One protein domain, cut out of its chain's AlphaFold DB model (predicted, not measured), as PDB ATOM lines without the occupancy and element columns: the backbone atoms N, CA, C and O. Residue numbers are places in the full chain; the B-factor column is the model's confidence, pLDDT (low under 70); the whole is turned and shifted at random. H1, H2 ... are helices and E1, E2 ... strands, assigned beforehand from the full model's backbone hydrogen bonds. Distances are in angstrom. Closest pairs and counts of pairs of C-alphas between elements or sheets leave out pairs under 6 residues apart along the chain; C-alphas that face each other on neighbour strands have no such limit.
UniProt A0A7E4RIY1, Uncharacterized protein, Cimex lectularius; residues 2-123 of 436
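Overview. This is residues 2 to 123 of the 436 residues of an uncharacterized protein of Cimex lectularius (UniProt A0A7E4RIY1). With little regular structure, a twisted four-stranded sheet (E1 to E4) stands toward one end and the short helices H1 and H2 toward the other, with H3 between them, while the long unnamed stretches 24 to 42 and 77 to 108 reach out to the two far ends, at Gly 26 and Cys 80. The 122 printed residues run H1 H2 E1 E2 E3 E4 H3 H4; the sheet, E1 - E2 - E3 - E4, is antiparallel. Class mixed, 44 residues in named elements; compact, radius of gyration of the C-alphas 14.4 A, spans 41 by 31 by 31 A.

Along the chain. H1 (2 to 7) begins at C-alpha (503.708, 467.555, 566.858); H2 is 19 to 23. E1 (43 to 49) measures 17.3 A, E2 (54 to 59) 16.5 A, E3 (64 to 68) 13.8 A; E4 is 73 to 76. H3 is 109 to 115; H4 (118 to 121) ends at (509.294, 462.582, 580.065).

Arrangement. Hairpins E1-E2 (N 47 and O 56, 2.9 A), E2-E3 (N 57 and O 65, 2.8 A) and E3-E4 (N 74 and O 66, 2.9 A) form a meander, each strand antiparallel to the last. H3 only grazes the sheet with residues 114 to 115. H2 and H3 have every O i to N i+4 pair within hydrogen-bond range, H1 0 of 2 but 3 of 3 O i to N i+3; H4 is too short.

Size, cuts and confidence. The farthest C-alphas, Gly 26 and Cys 80, are 43.4 A apart. The printed part has no cut; links H1-H2, H2-E1 and E4-H3 are long. pLDDT is under 70 at 2 and 117 to 123.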
ATOM      1  N   PRO A   2     503.662 468.533 565.756       66.12
ATOM      2  CA  PRO A   2     503.708 467.555 566.858       66.12
ATOM      3  C   PRO A   2     504.706 466.405 566.626       66.12
ATOM      4  O   PRO A   2     505.412 466.025 567.554       66.12
ATOM      5  N   VAL A   3     504.854 465.934 565.382       76.50
ATOM      6  CA  VAL A   3     505.761 464.822 565.024       76.50
ATOM      7  C   VAL A   3     507.234 465.156 565.295       76.50
ATOM      8  O   VAL A   3     507.951 464.363 565.900       76.50
ATOM      9  N   LEU A   4     507.684 466.367 564.949       80.25
ATOM     10  CA  LEU A   4     509.073 466.792 565.170       80.25
ATOM     11  C   LEU A   4     509.445 466.847 566.657       80.25
ATOM     12  O   LEU A   4     510.604 466.649 567.004       80.25
ATOM     13  N   ARG A   5     508.482 467.064 567.561       79.75
ATOM     14  CA  ARG A   5     508.745 467.057 569.012       79.75
ATOM     15  C   ARG A   5     509.097 465.667 569.541       79.75
ATOM     16  O   ARG A   5     509.797 465.578 570.547       79.75
ATOM     17  N   LEU A   6     508.647 464.607 568.863       77.06
ATOM     18  CA  LEU A   6     509.002 463.227 569.203       77.06
ATOM     19  C   LEU A   6     510.462 462.932 568.840       77.06
ATOM     20  O   LEU A   6     511.176 462.309 569.620       77.06
ATOM     21  N   MET A   7     510.917 463.429 567.684       78.88
ATOM     22  CA  MET A   7     512.296 463.257 567.212       78.88
ATOM     23  C   MET A   7     513.288 464.189 567.910       78.88
ATOM     24  O   MET A   7     514.422 463.800 568.191       78.88
ATOM     25  N   PHE A   8     512.860 465.417 568.208       86.50
ATOM     26  CA  PHE A   8     513.692 466.460 568.788       86.50
ATOM     27  C   PHE A   8     513.158 466.863 570.168       86.50
ATOM     28  O   PHE A   8     512.354 467.795 570.280       86.50
ATOM     29  N   PRO A   9     513.662 466.246 571.258       82.19
ATOM     30  CA  PRO A   9     513.281 466.608 572.627       82.19
ATOM     31  C   PRO A   9     513.535 468.083 572.960       82.19
ATOM     32  O   PRO A   9     512.934 468.655 573.876       82.19
ATOM     33  N   PHE A  10     514.429 468.723 572.206       83.12
ATOM     34  CA  PHE A  10     514.665 470.155 572.271       83.12
ATOM     35  C   PHE A  10     513.381 470.962 572.039       83.12
ATOM     36  O   PHE A  10     513.172 471.934 572.748       83.12
ATOM     37  N   LEU A  11     512.471 470.549 571.155       83.75
ATOM     38  CA  LEU A  11     511.239 471.292 570.859       83.75
ATOM     39  C   LEU A  11     510.161 471.194 571.953       83.75
ATOM     40  O   LEU A  11     509.185 471.946 571.932       83.75
ATOM     41  N   ILE A  12     510.324 470.302 572.932       83.31
ATOM     42  CA  ILE A  12     509.411 470.196 574.080       83.31
ATOM     43  C   ILE A  12     509.508 471.481 574.916       83.31
ATOM     44  O   ILE A  12     510.614 471.978 575.160       83.31
ATOM     45  N   LYS A  13     508.363 472.011 575.372       80.25
ATOM     46  CA  LYS A  13     508.295 473.217 576.215       80.25
ATOM     47  C   LYS A  13     509.144 473.027 577.481       80.25
ATOM     48  O   LYS A  13     508.979 472.051 578.204       80.25
ATOM     49  N   ASP A  14     510.059 473.963 577.731       80.31
ATOM     50  CA  ASP A  14     510.872 473.991 578.951       80.31
ATOM     51  C   ASP A  14     510.289 475.023 579.915       80.31
ATOM     52  O   ASP A  14     509.894 476.101 579.476       80.31
ATOM     53  N   LYS A  15     510.325 474.748 581.226       82.94
ATOM     54  CA  LYS A  15     510.033 475.777 582.244       82.94
ATOM     55  C   LYS A  15     510.991 476.965 582.144       82.94
ATOM     56  O   LYS A  15     510.589 478.103 582.335       82.94
ATOM     57  N   ILE A  16     512.263 476.690 581.855       84.06
ATOM     58  CA  ILE A  16     513.304 477.703 581.688       84.06
ATOM     59  C   ILE A  16     513.946 477.469 580.317       84.06
ATOM     60  O   ILE A  16     514.645 476.466 580.150       84.06
ATOM     61  N   PRO A  17     513.731 478.352 579.323       85.31
ATOM     62  CA  PRO A  17     514.286 478.153 577.991       85.31
ATOM     63  C   PRO A  17     515.814 478.194 578.052       85.31
ATOM     64  O   PRO A  17     516.401 479.130 578.600       85.31
ATOM     65  N   GLY A  18     516.467 477.177 577.486       85.06
ATOM     66  CA  GLY A  18     517.926 477.100 577.409       85.06
ATOM     67  C   GLY A  18     518.544 478.205 576.546       85.06
ATOM     68  O   GLY A  18     517.852 478.906 575.810       85.06
ATOM     69  N   ARG A  19     519.877 478.342 576.601       87.62
ATOM     70  CA  ARG A  19     520.615 479.391 575.870       87.62
ATOM     71  C   ARG A  19     520.271 479.427 574.379       87.62
ATOM     72  O   ARG A  19     520.032 480.502 573.851       87.62
ATOM     73  N   ALA A  20     520.216 478.261 573.736       88.69
ATOM     74  CA  ALA A  20     519.923 478.152 572.312       88.69
ATOM     75  C   ALA A  20     518.481 478.575 571.978       88.69
ATOM     76  O   ALA A  20     518.276 479.340 571.048       88.69
ATOM     77  N   LYS A  21     517.494 478.184 572.797       88.69
ATOM     78  CA  LYS A  21     516.100 478.635 572.638       88.69
ATOM     79  C   LYS A  21     515.940 480.136 572.819       88.69
ATOM     80  O   LYS A  21     515.148 480.747 572.123       88.69
ATOM     81  N   ARG A  22     516.675 480.724 573.770       90.38
ATOM     82  CA  ARG A  22     516.671 482.179 573.966       90.38
ATOM     83  C   ARG A  22     517.297 482.907 572.781       90.38
ATOM     84  O   ARG A  22     516.790 483.952 572.415       90.38
ATOM     85  N   ALA A  23     518.356 482.351 572.195       90.12
ATOM     86  CA  ALA A  23     518.993 482.916 571.006       90.12
ATOM     87  C   ALA A  23     518.094 482.833 569.761       90.12
ATOM     88  O   ALA A  23     518.086 483.763 568.971       90.12
ATOM     89  N   ALA A  24     517.313 481.758 569.626       89.56
ATOM     90  CA  ALA A  24     516.341 481.591 568.545       89.56
ATOM     91  C   ALA A  24     514.960 482.210 568.852       89.56
ATOM     92  O   ALA A  24     514.007 482.019 568.099       89.56
ATOM     93  N   LYS A  25     514.800 482.910 569.985       89.25
ATOM     94  CA  LYS A  25     513.513 483.507 570.358       89.25
ATOM     95  C   LYS A  25     513.213 484.664 569.402       89.25
ATOM     96  O   LYS A  25     514.010 485.588 569.310       89.25
ATOM     97  N   GLY A  26     512.054 484.625 568.748       86.94
ATOM     98  CA  GLY A  26     511.635 485.656 567.791       86.94
ATOM     99  C   GLY A  26     512.078 485.399 566.348       86.94
ATOM    100  O   GLY A  26     511.748 486.194 565.481       86.94
ATOM    101  N   GLN A  27     512.772 484.290 566.072       89.69
ATOM    102  CA  GLN A  27     513.006 483.832 564.702       89.69
ATOM    103  C   GLN A  27     511.805 482.988 564.267       89.69
ATOM    104  O   GLN A  27     511.563 481.929 564.850       89.69
ATOM    105  N   SER A  28     511.033 483.471 563.290       86.81
ATOM    106  CA  SER A  28     509.947 482.697 562.679       86.81
ATOM    107  C   SER A  28     510.524 481.497 561.931       86.81
ATOM    108  O   SER A  28     510.118 480.363 562.180       86.81
ATOM    109  N   GLU A  29     511.537 481.742 561.098       89.06
ATOM    110  CA  GLU A  29     512.238 480.735 560.307       89.06
ATOM    111  C   GLU A  29     513.721 481.114 560.113       89.06
ATOM    112  O   GLU A  29     514.053 482.302 560.092       89.06
ATOM    113  N   PRO A  30     514.636 480.132 559.984       88.31
ATOM    114  CA  PRO A  30     514.422 478.695 560.155       88.31
ATOM    115  C   PRO A  30     514.240 478.290 561.628       88.31
ATOM    116  O   PRO A  30     514.878 478.823 562.537       88.31
ATOM    117  N   VAL A  31     513.384 477.293 561.873       87.75
ATOM    118  CA  VAL A  31     513.099 476.805 563.230       87.75
ATOM    119  C   VAL A  31     514.279 476.000 563.775       87.75
ATOM    120  O   VAL A  31     514.696 474.994 563.201       87.75
ATOM    121  N   LEU A  32     514.777 476.386 564.951       89.25
ATOM    122  CA  LEU A  32     515.817 475.633 565.649       89.25
ATOM    123  C   LEU A  32     515.271 474.297 566.184       89.25
ATOM    124  O   LEU A  32     514.628 474.250 567.235       89.25
ATOM    125  N   LEU A  33     515.577 473.202 565.482       89.25
ATOM    126  CA  LEU A  33     515.127 471.852 565.846       89.25
ATOM    127  C   LEU A  33     515.891 471.262 567.033       89.25
ATOM    128  O   LEU A  33     515.281 470.667 567.915       89.25
ATOM    129  N   SER A  34     517.217 471.416 567.074       89.31
ATOM    130  CA  SER A  34     518.065 470.826 568.113       89.31
ATOM    131  C   SER A  34     519.304 471.672 568.388       89.31
ATOM    132  O   SER A  34     519.782 472.416 567.536       89.31
ATOM    133  N   SER A  35     519.841 471.548 569.601       90.00
ATOM    134  CA  SER A  35     521.119 472.145 569.976       90.00
ATOM    135  C   SER A  35     521.839 471.247 570.977       90.00
ATOM    136  O   SER A  35     521.439 471.124 572.140       90.00
ATOM    137  N   CYS A  36     522.920 470.619 570.528       90.25
ATOM    138  CA  CYS A  36     523.704 469.687 571.327       90.25
ATOM    139  C   CYS A  36     525.206 469.982 571.237       90.25
ATOM    140  O   CYS A  36     525.722 470.503 570.249       90.25
ATOM    141  N   ARG A  37     525.921 469.673 572.322       92.44
ATOM    142  CA  ARG A  37     527.377 469.743 572.386       92.44
ATOM    143  C   ARG A  37     527.961 468.363 572.098       92.44
ATOM    144  O   ARG A  37     527.970 467.514 572.983       92.44
ATOM    145  N   ASN A  38     528.506 468.198 570.895       93.81
ATOM    146  CA  ASN A  38     529.042 466.917 570.418       93.81
ATOM    147  C   ASN A  38     530.533 466.720 570.734       93.81
ATOM    148  O   ASN A  38     531.014 465.594 570.825       93.81
ATOM    149  N   HIS A  39     531.289 467.807 570.895       95.62
ATOM    150  CA  HIS A  39     532.730 467.752 571.147       95.62
ATOM    151  C   HIS A  39     533.151 468.658 572.304       95.62
ATOM    152  O   HIS A  39     532.504 469.663 572.632       95.62
ATOM    153  N   VAL A  40     534.247 468.278 572.968       94.56
ATOM    154  CA  VAL A  40     534.864 469.125 574.000       94.56
ATOM    155  C   VAL A  40     535.582 470.298 573.328       94.56
ATOM    156  O   VAL A  40     535.547 471.412 573.857       94.56
ATOM    157  N   SER A  41     536.158 470.047 572.148       94.94
ATOM    158  CA  SER A  41     536.851 471.015 571.296       94.94
ATOM    159  C   SER A  41     536.010 471.430 570.076       94.94
ATOM    160  O   SER A  41     534.854 471.033 569.936       94.94
ATOM    161  N   LYS A  42     536.589 472.255 569.197       95.81
ATOM    162  CA  LYS A  42     535.958 472.699 567.948       95.81
ATOM    163  C   LYS A  42     535.703 471.503 567.023       95.81
ATOM    164  O   LYS A  42     536.589 470.669 566.836       95.81
ATOM    165  N   VAL A  43     534.512 471.469 566.432       96.56
ATOM    166  CA  VAL A  43     534.149 470.527 565.367       96.56
ATOM    167  C   VAL A  43     534.842 470.966 564.079       96.56
ATOM    168  O   VAL A  43     534.759 472.135 563.699       96.56
ATOM    169  N   SER A  44     535.576 470.052 563.453       97.06
ATOM    170  CA  SER A  44     536.300 470.291 562.205       97.06
ATOM    171  C   SER A  44     535.531 469.806 560.981       97.06
ATOM    172  O   SER A  44     535.688 470.397 559.919       97.06
ATOM    173  N   HIS A  45     534.725 468.752 561.117       97.00
ATOM    174  CA  HIS A  45     533.954 468.185 560.012       97.00
ATOM    175  C   HIS A  45     532.652 467.553 560.515       97.00
ATOM    176  O   HIS A  45     532.579 467.113 561.666       97.00
ATOM    177  N   ILE A  46     531.632 467.560 559.659       97.38
ATOM    178  CA  ILE A  46     530.319 466.962 559.871       97.38
ATOM    179  C   ILE A  46     529.916 466.281 558.563       97.38
ATOM    180  O   ILE A  46     530.042 466.897 557.506       97.38
ATOM    181  N   GLU A  47     529.424 465.053 558.657       96.94
ATOM    182  CA  GLU A  47     528.890 464.268 557.544       96.94
ATOM    183  C   GLU A  47     527.510 463.724 557.926       96.94
ATOM    184  O   GLU A  47     527.257 463.420 559.095       96.94
ATOM    185  N   LEU A  48     526.595 463.653 556.962       95.88
ATOM    186  CA  LEU A  48     525.198 463.281 557.172       95.88
ATOM    187  C   LEU A  48     524.893 461.975 556.444       95.88
ATOM    188  O   LEU A  48     525.208 461.829 555.271       95.88
ATOM    189  N   ILE A  49     524.234 461.055 557.144       94.62
ATOM    190  CA  ILE A  49     523.703 459.806 556.604       94.62
ATOM    191  C   ILE A  49     522.185 459.871 556.754       94.62
ATOM    192  O   ILE A  49     521.636 459.667 557.843       94.62
ATOM    193  N   GLU A  50     521.511 460.213 555.660       92.69
ATOM    194  CA  GLU A  50     520.077 460.521 555.656       92.69
ATOM    195  C   GLU A  50     519.213 459.295 555.950       92.69
ATOM    196  O   GLU A  50     518.322 459.368 556.797       92.69
ATOM    197  N   VAL A  51     519.537 458.154 555.330       91.19
ATOM    198  CA  VAL A  51     518.786 456.891 555.450       91.19
ATOM    199  C   VAL A  51     518.614 456.483 556.914       91.19
ATOM    200  O   VAL A  51     517.520 456.149 557.370       91.19
ATOM    201  N   ASN A  52     519.688 456.597 557.694       91.69
ATOM    202  CA  ASN A  52     519.686 456.220 559.104       91.69
ATOM    203  C   ASN A  52     519.360 457.372 560.050       91.69
ATOM    204  O   ASN A  52     519.250 457.145 561.258       91.69
ATOM    205  N   GLN A  53     519.216 458.596 559.533       93.31
ATOM    206  CA  GLN A  53     519.090 459.823 560.322       93.31
ATOM    207  C   GLN A  53     520.241 459.972 561.331       93.31
ATOM    208  O   GLN A  53     520.048 460.325 562.504       93.31
ATOM    209  N   ILE A  54     521.454 459.669 560.866       94.50
ATOM    210  CA  ILE A  54     522.696 459.742 561.632       94.50
ATOM    211  C   ILE A  54     523.543 460.875 561.069       94.50
ATOM    212  O   ILE A  54     523.596 461.094 559.864       94.50
ATOM    213  N   TYR A  55     524.240 461.593 561.937       95.88
ATOM    214  CA  TYR A  55     525.320 462.472 561.529       95.88
ATOM    215  C   TYR A  55     526.608 462.106 562.265       95.88
ATOM    216  O   TYR A  55     526.612 461.740 563.447       95.88
ATOM    217  N   ILE A  56     527.717 462.206 561.547       96.75
ATOM    218  CA  ILE A  56     529.067 461.951 562.034       96.75
ATOM    219  C   ILE A  56     529.731 463.300 562.253       96.75
ATOM    220  O   ILE A  56     529.631 464.199 561.423       96.75
ATOM    221  N   THR A  57     530.408 463.465 563.382       97.62
ATOM    222  CA  THR A  57     531.184 464.667 563.679       97.62
ATOM    223  C   THR A  57     532.623 464.314 564.000       97.62
ATOM    224  O   THR A  57     532.893 463.446 564.829       97.62
ATOM    225  N   CYS A  58     533.553 465.047 563.396       97.44
ATOM    226  CA  CYS A  58     534.978 464.972 563.695       97.44
ATOM    227  C   CYS A  58     535.398 466.255 564.408       97.44
ATOM    228  O   CYS A  58     535.040 467.358 563.982       97.44
ATOM    229  N   GLY A  59     536.167 466.126 565.486       96.12
ATOM    230  CA  GLY A  59     536.618 467.261 566.285       96.12
ATOM    231  C   GLY A  59     538.130 467.334 566.453       96.12
ATOM    232  O   GLY A  59     538.861 466.353 566.331       96.12
ATOM    233  N   LEU A  60     538.606 468.519 566.843       96.44
ATOM    234  CA  LEU A  60     539.997 468.723 567.272       96.44
ATOM    235  C   LEU A  60     540.327 468.036 568.611       96.44
ATOM    236  O   LEU A  60     541.474 468.058 569.047       96.44
ATOM    237  N   ASP A  61     539.336 467.437 569.277       94.50
ATOM    238  CA  ASP A  61     539.536 466.502 570.390       94.50
ATOM    239  C   ASP A  61     539.994 465.110 569.914       94.50
ATOM    240  O   ASP A  61     540.117 464.206 570.735       94.50
ATOM    241  N   LYS A  62     540.311 464.965 568.614       94.50
ATOM    242  CA  LYS A  62     540.799 463.736 567.968       94.50
ATOM    243  C   LYS A  62     539.812 462.573 568.080       94.50
ATOM    244  O   LYS A  62     540.216 461.417 568.106       94.50
ATOM    245  N   ALA A  63     538.525 462.892 568.161       95.06
ATOM    246  CA  ALA A  63     537.453 461.917 568.186       95.06
ATOM    247  C   ALA A  63     536.570 462.086 566.949       95.06
ATOM    248  O   ALA A  63     536.280 463.210 566.527       95.06
ATOM    249  N   VAL A  64     536.110 460.957 566.418       96.69
ATOM    250  CA  VAL A  64     535.037 460.884 565.424       96.69
ATOM    251  C   VAL A  64     533.841 460.250 566.113       96.69
ATOM    252  O   VAL A  64     533.949 459.143 566.641       96.69
ATOM    253  N   ARG A  65     532.723 460.970 566.185       95.44
ATOM    254  CA  ARG A  65     531.545 460.582 566.965       95.44
ATOM    255  C   ARG A  65     530.309 460.508 566.097       95.44
ATOM    256  O   ARG A  65     530.103 461.352 565.235       95.44
ATOM    257  N   PHE A  66     529.479 459.524 566.395       95.50
ATOM    258  CA  PHE A  66     528.255 459.229 565.675       95.50
ATOM    259  C   PHE A  66     527.072 459.617 566.545       95.50
ATOM    260  O   PHE A  66     527.035 459.309 567.745       95.50
ATOM    261  N   TRP A  67     526.110 460.286 565.930       94.75
ATOM    262  CA  TRP A  67     524.946 460.832 566.600       94.75
ATOM    263  C   TRP A  67     523.705 460.621 565.753       94.75
ATOM    264  O   TRP A  67     523.777 460.656 564.533       94.75
ATOM    265  N   THR A  68     522.551 460.474 566.383       92.94
ATOM    266  CA  THR A  68     521.276 460.616 565.674       92.94
ATOM    267  C   THR A  68     520.949 462.086 565.455       92.94
ATOM    268  O   THR A  68     521.419 462.944 566.204       92.94
ATOM    269  N   TYR A  69     520.064 462.394 564.507       91.50
ATOM    270  CA  TYR A  69     519.562 463.759 564.289       91.50
ATOM    271  C   TYR A  69     518.963 464.370 565.568       91.50
ATOM    272  O   TYR A  69     519.120 465.563 565.830       91.50
ATOM    273  N   GLY A  70     518.371 463.540 566.433       88.00
ATOM    274  CA  GLY A  70     517.868 463.939 567.751       88.00
ATOM    275  C   GLY A  70     518.947 464.342 568.773       88.00
ATOM    276  O   GLY A  70     518.605 464.787 569.867       88.00
ATOM    277  N   GLY A  71     520.237 464.210 568.445       90.12
ATOM    278  CA  GLY A  71     521.366 464.535 569.322       90.12
ATOM    279  C   GLY A  71     521.722 463.429 570.321       90.12
ATOM    280  O   GLY A  71     522.333 463.700 571.363       90.12
ATOM    281  N   GLN A  72     521.334 462.181 570.036       90.88
ATOM    282  CA  GLN A  72     521.687 461.029 570.866       90.88
ATOM    283  C   GLN A  72     523.009 460.438 570.398       90.88
ATOM    284  O   GLN A  72     523.204 460.202 569.211       90.88
ATOM    285  N   TYR A  73     523.908 460.185 571.343       92.94
ATOM    286  CA  TYR A  73     525.206 459.594 571.057       92.94
ATOM    287  C   TYR A  73     525.082 458.093 570.781       92.94
ATOM    288  O   TYR A  73     524.460 457.363 571.556       92.94
ATOM    289  N   ILE A  74     525.721 457.647 569.703       93.62
ATOM    290  CA  ILE A  74     525.757 456.249 569.269       93.62
ATOM    291  C   ILE A  74     527.082 455.619 569.699       93.62
ATOM    292  O   ILE A  74     527.109 454.638 570.444       93.62
ATOM    293  N   GLY A  75     528.190 456.215 569.257       93.75
ATOM    294  CA  GLY A  75     529.520 455.637 569.389       93.75
ATOM    295  C   GLY A  75     530.629 456.601 568.980       93.75
ATOM    296  O   GLY A  75     530.388 457.644 568.369       93.75
ATOM    297  N   THR A  76     531.858 456.255 569.357       95.06
ATOM    298  CA  THR A  76     533.083 456.951 568.947       95.06
ATOM    299  C   THR A  76     533.920 455.947 568.178       95.06
ATOM    300  O   THR A  76     534.097 454.822 568.649       95.06
ATOM    301  N   LEU A  77     534.430 456.343 567.014       94.25
ATOM    302  CA  LEU A  77     535.319 455.513 566.206       94.25
ATOM    303  C   LEU A  77     536.558 455.119 567.018       94.25
ATOM    304  O   LEU A  77     537.179 455.970 567.652       94.25
ATOM    305  N   GLY A  78     536.877 453.823 567.039       90.94
ATOM    306  CA  GLY A  78     537.958 453.278 567.867       90.94
ATOM    307  C   GLY A  78     537.679 453.290 569.378       90.94
ATOM    308  O   GLY A  78     538.596 453.096 570.171       90.94
ATOM    309  N   GLY A  79     536.440 453.546 569.807       88.94
ATOM    310  CA  GLY A  79     536.057 453.461 571.214       88.94
ATOM    311  C   GLY A  79     536.039 452.019 571.730       88.94
ATOM    312  O   GLY A  79     535.715 451.093 570.997       88.94
ATOM    313  N   CYS A  80     536.314 451.835 573.025       86.38
ATOM    314  CA  CYS A  80     536.336 450.510 573.663       86.38
ATOM    315  C   CYS A  80     534.944 449.893 573.879       86.38
ATOM    316  O   CYS A  80     534.835 448.753 574.317       86.38
ATOM    317  N   LEU A  81     533.874 450.666 573.671       85.69
ATOM    318  CA  LEU A  81     532.511 450.188 573.872       85.69
ATOM    319  C   LEU A  81     532.018 449.468 572.615       85.69
ATOM    320  O   LEU A  81     532.271 449.958 571.513       85.69
ATOM    321  N   PRO A  82     531.258 448.369 572.770       85.44
ATOM    322  CA  PRO A  82     530.701 447.658 571.633       85.44
ATOM    323  C   PRO A  82     529.778 448.580 570.839       85.44
ATOM    324  O   PRO A  82     528.981 449.341 571.415       85.44
ATOM    325  N   TRP A  83     529.911 448.494 569.520       86.75
ATOM    326  CA  TRP A  83     529.088 449.227 568.574       86.75
ATOM    327  C   TRP A  83     527.684 448.634 568.519       86.75
ATOM    328  O   TRP A  83     527.544 447.414 568.405       86.75
ATOM    329  N   PRO A  84     526.632 449.465 568.589       88.62
ATOM    330  CA  PRO A  84     525.303 448.978 568.284       88.62
ATOM    331  C   PRO A  84     525.204 448.672 566.785       88.62
ATOM    332  O   PRO A  84     525.776 449.385 565.961       88.62
ATOM    333  N   LYS A  85     524.464 447.617 566.433       90.12
ATOM    334  CA  LYS A  85     524.185 447.276 565.034       90.12
ATOM    335  C   LYS A  85     523.285 448.357 564.433       90.12
ATOM    336  O   LYS A  85     522.179 448.575 564.924       90.12
ATOM    337  N   ILE A  86     523.779 449.044 563.407       91.38
ATOM    338  CA  ILE A  86     523.021 450.056 562.669       91.38
ATOM    339  C   ILE A  86     522.328 449.330 561.506       91.38
ATOM    340  O   ILE A  86     523.023 448.682 560.724       91.38
ATOM    341  N   PRO A  87     520.986 449.365 561.406       89.75
ATOM    342  CA  PRO A  87     520.279 448.788 560.268       89.75
ATOM    343  C   PRO A  87     520.613 449.594 559.005       89.75
ATOM    344  O   PRO A  87     520.786 450.799 559.128       89.75
ATOM    345  N   PRO A  88     520.687 448.994 557.809       87.62
ATOM    346  CA  PRO A  88     521.034 449.727 556.590       87.62
ATOM    347  C   PRO A  88     519.945 450.732 556.179       87.62
ATOM    348  O   PRO A  88     520.260 451.895 555.951       87.62
ATOM    349  N   ASP A  89     518.667 450.339 556.227       90.88
ATOM    350  CA  ASP A  89     517.581 451.077 555.553       90.88
ATOM    351  C   ASP A  89     516.565 451.731 556.503       90.88
ATOM    352  O   ASP A  89     515.440 452.053 556.116       90.88
ATOM    353  N   ALA A  90     516.922 451.897 557.778       88.75
ATOM    354  CA  ALA A  90     515.997 452.416 558.782       88.75
ATOM    355  C   ALA A  90     516.625 453.486 559.687       88.75
ATOM    356  O   ALA A  90     517.818 453.404 560.016       88.75
ATOM    357  N   PRO A  91     515.812 454.448 560.176       86.38
ATOM    358  CA  PRO A  91     516.229 455.395 561.198       86.38
ATOM    359  C   PRO A  91     516.750 454.684 562.444       86.38
ATOM    360  O   PRO A  91     516.050 453.884 563.072       86.38
ATOM    361  N   PHE A  92     517.977 455.006 562.836       88.50
ATOM    362  CA  PHE A  92     518.618 454.352 563.963       88.50
ATOM    363  C   PHE A  92     518.232 455.013 565.291       88.50
ATOM    364  O   PHE A  92     518.345 456.228 565.467       88.50
ATOM    365  N   LYS A  93     517.815 454.199 566.268       86.00
ATOM    366  CA  LYS A  93     517.467 454.647 567.624       86.00
ATOM    367  C   LYS A  93     518.375 453.959 568.651       86.00
ATOM    368  O   LYS A  93     518.143 452.795 568.968       86.00
ATOM    369  N   PRO A  94     519.401 454.647 569.189       83.31
ATOM    370  CA  PRO A  94     520.331 454.045 570.135       83.31
ATOM    371  C   PRO A  94     519.648 453.702 571.461       83.31
ATOM    372  O   PRO A  94     519.131 454.580 572.161       83.31
ATOM    373  N   TRP A  95     519.740 452.430 571.844       79.75
ATOM    374  CA  TRP A  95     519.420 451.933 573.178       79.75
ATOM    375  C   TRP A  95     520.538 450.992 573.667       79.75
ATOM    376  O   TRP A  95     520.950 450.116 572.911       79.75
ATOM    377  N   PRO A  96     521.053 451.142 574.904       83.25
ATOM    378  CA  PRO A  96     520.738 452.183 575.883       83.25
ATOM    379  C   PRO A  96     521.307 453.554 575.483       83.25
ATOM    380  O   PRO A  96     522.337 453.646 574.817       83.25
ATOM    381  N   HIS A  97     520.665 454.633 575.938       85.94
ATOM    382  CA  HIS A  97     521.192 455.986 575.751       85.94
ATOM    383  C   HIS A  97     522.512 456.157 576.515       85.94
ATOM    384  O   HIS A  97     522.614 455.824 577.698       85.94
ATOM    385  N   ARG A  98     523.533 456.691 575.842       87.75
ATOM    386  CA  ARG A  98     524.871 456.895 576.408       87.75
ATOM    387  C   ARG A  98     525.289 458.350 576.242       87.75
ATOM    388  O   ARG A  98     524.817 459.046 575.351       87.75
ATOM    389  N   ILE A  99     526.206 458.799 577.093       89.00
ATOM    390  CA  ILE A  99     526.921 460.065 576.911       89.00
ATOM    391  C   ILE A  99     528.415 459.770 576.958       89.00
ATOM    392  O   ILE A  99     528.844 459.036 577.856       89.00
ATOM    393  N   PRO A 100     529.217 460.349 576.048       90.31
ATOM    394  CA  PRO A 100     530.664 460.221 576.106       90.31
ATOM    395  C   PRO A 100     531.205 460.661 577.480       90.31
ATOM    396  O   PRO A 100     530.817 461.726 577.976       90.31
ATOM    397  N   PRO A 101     532.071 459.868 578.138       87.06
ATOM    398  CA  PRO A 101     532.517 460.142 579.509       87.06
ATOM    399  C   PRO A 101     533.160 461.522 579.703       87.06
ATOM    400  O   PRO A 101     533.015 462.144 580.756       87.06
ATOM    401  N   ASP A 102     533.856 462.009 578.680       90.94
ATOM    402  CA  ASP A 102     534.490 463.321 578.635       90.94
ATOM    403  C   ASP A 102     533.459 464.454 578.525       90.94
ATOM    404  O   ASP A 102     533.541 465.454 579.243       90.94
ATOM    405  N   LEU A 103     532.432 464.260 577.697       90.62
ATOM    406  CA  LEU A 103     531.323 465.193 577.546       90.62
ATOM    407  C   LEU A 103     530.437 465.244 578.793       90.62
ATOM    408  O   LEU A 103     529.982 466.323 579.164       90.62
ATOM    409  N   LYS A 104     530.261 464.135 579.519       88.88
ATOM    410  CA  LYS A 104     529.420 464.071 580.732       88.88
ATOM    411  C   LYS A 104     529.723 465.179 581.757       88.88
ATOM    412  O   LYS A 104     528.830 465.593 582.488       88.88
ATOM    413  N   ARG A 105     530.962 465.684 581.801       86.50
ATOM    414  CA  ARG A 105     531.397 466.758 582.716       86.50
ATOM    415  C   ARG A 105     531.159 468.182 582.198       86.50
ATOM    416  O   ARG A 105     531.231 469.121 582.985       86.50
ATOM    417  N   VAL A 106     530.951 468.360 580.894       88.06
ATOM    418  CA  VAL A 106     530.982 469.671 580.208       88.06
ATOM    419  C   VAL A 106     529.671 469.979 579.464       88.06
ATOM    420  O   VAL A 106     529.430 471.109 579.033       88.06
ATOM    421  N   VAL A 107     528.817 468.974 579.285       85.00
ATOM    422  CA  VAL A 107     527.549 469.065 578.556       85.00
ATOM    423  C   VAL A 107     526.546 469.941 579.315       85.00
ATOM    424  O   VAL A 107     526.414 469.868 580.534       85.00
ATOM    425  N   SER A 108     525.844 470.803 578.574       82.44
ATOM    426  CA  SER A 108     524.793 471.669 579.118       82.44
ATOM    427  C   SER A 108     523.505 470.885 579.376       82.44
ATOM    428  O   SER A 108     523.281 469.832 578.782       82.44
ATOM    429  N   SER A 109     522.601 471.426 580.195       78.81
ATOM    430  CA  SER A 109     521.271 470.831 580.417       78.81
ATOM    431  C   SER A 109     520.513 470.565 579.108       78.81
ATOM    432  O   SER A 109     519.886 469.521 578.958       78.81
ATOM    433  N   THR A 110     520.632 471.465 578.128       81.81
ATOM    434  CA  THR A 110     520.043 471.313 576.789       81.81
ATOM    435  C   THR A 110     520.598 470.098 576.048       81.81
ATOM    436  O   THR A 110     519.843 469.321 575.474       81.81
ATOM    437  N   SER A 111     521.914 469.906 576.087       84.00
ATOM    438  CA  SER A 111     522.565 468.779 575.421       84.00
ATOM    439  C   SER A 111     522.299 467.452 576.143       84.00
ATOM    440  O   SER A 111     522.078 466.444 575.484       84.00
ATOM    441  N   LEU A 112     522.215 467.457 577.482       84.12
ATOM    442  CA  LEU A 112     521.777 466.288 578.259       84.12
ATOM    443  C   LEU A 112     520.361 465.851 577.869       84.12
ATOM    444  O   LEU A 112     520.111 464.658 577.743       84.12
ATOM    445  N   LYS A 113     519.453 466.808 577.644       82.31
ATOM    446  CA  LYS A 113     518.074 466.536 577.215       82.31
ATOM    447  C   LYS A 113     518.012 465.873 575.838       82.31
ATOM    448  O   LYS A 113     517.228 464.952 575.642       82.31
ATOM    449  N   ALA A 114     518.840 466.331 574.900       83.06
ATOM    450  CA  ALA A 114     518.935 465.733 573.569       83.06
ATOM    451  C   ALA A 114     519.451 464.285 573.639       83.06
ATOM    452  O   ALA A 114     518.881 463.387 573.025       83.06
ATOM    453  N   SER A 115     520.482 464.036 574.456       80.75
ATOM    454  CA  SER A 115     521.055 462.694 574.607       80.75
ATOM    455  C   SER A 115     520.202 461.741 575.454       80.75
ATOM    456  O   SER A 115     520.278 460.532 575.257       80.75
ATOM    457  N   PHE A 116     519.373 462.264 576.363       78.06
ATOM    458  CA  PHE A 116     518.449 461.493 577.196       78.06
ATOM    459  C   PHE A 116     517.019 462.041 577.105       78.06
ATOM    460  O   PHE A 116     516.580 462.779 577.995       78.06
ATOM    461  N   PRO A 117     516.240 461.617 576.097       66.12
ATOM    462  CA  PRO A 117     514.833 461.987 576.010       66.12
ATOM    463  C   PRO A 117     514.054 461.513 577.243       66.12
ATOM    464  O   PRO A 117     513.219 462.237 577.769       66.12
ATOM    465  N   LYS A 118     514.345 460.315 577.768       61.12
ATOM    466  CA  LYS A 118     513.553 459.717 578.858       61.12
ATOM    467  C   LYS A 118     513.523 460.565 580.139       61.12
ATOM    468  O   LYS A 118     512.467 460.669 580.750       61.12
ATOM    469  N   ASN A 119     514.598 461.283 580.479       50.16
ATOM    470  CA  ASN A 119     514.623 462.142 581.674       50.16
ATOM    471  C   ASN A 119     513.807 463.439 581.535       50.16
ATOM    472  O   ASN A 119     513.623 464.141 582.525       50.16
ATOM    473  N   CYS A 120     513.325 463.787 580.335       44.41
ATOM    474  CA  CYS A 120     512.382 464.898 580.160       44.41
ATOM    475  C   CYS A 120     510.914 464.464 580.052       44.41
ATOM    476  O   CYS A 120     510.046 465.330 580.130       44.41
ATOM    477  N   TYR A 121     510.642 463.157 579.964       40.88
ATOM    478  CA  TYR A 121     509.294 462.582 580.065       40.88
ATOM    479  C   TYR A 121     509.029 461.925 581.427       40.88
ATOM    480  O   TYR A 121     507.896 461.915 581.887       40.88
ATOM    481  N   ALA A 122     510.068 461.447 582.117       36.12
ATOM    482  CA  ALA A 122     509.975 460.905 583.468       36.12
ATOM    483  C   ALA A 122     510.059 462.023 584.522       36.12
ATOM    484  O   ALA A 122     510.976 462.083 585.338       36.12
ATOM    485  N   LYS A 123     509.060 462.907 584.551       36.72
ATOM    486  CA  LYS A 123     508.410 463.066 585.847       36.72
ATOM    487  C   LYS A 123     507.545 461.827 585.949       36.72
ATOM    488  O   LYS A 123     506.479 461.777 585.347       36.72
TER     489      LYS A 123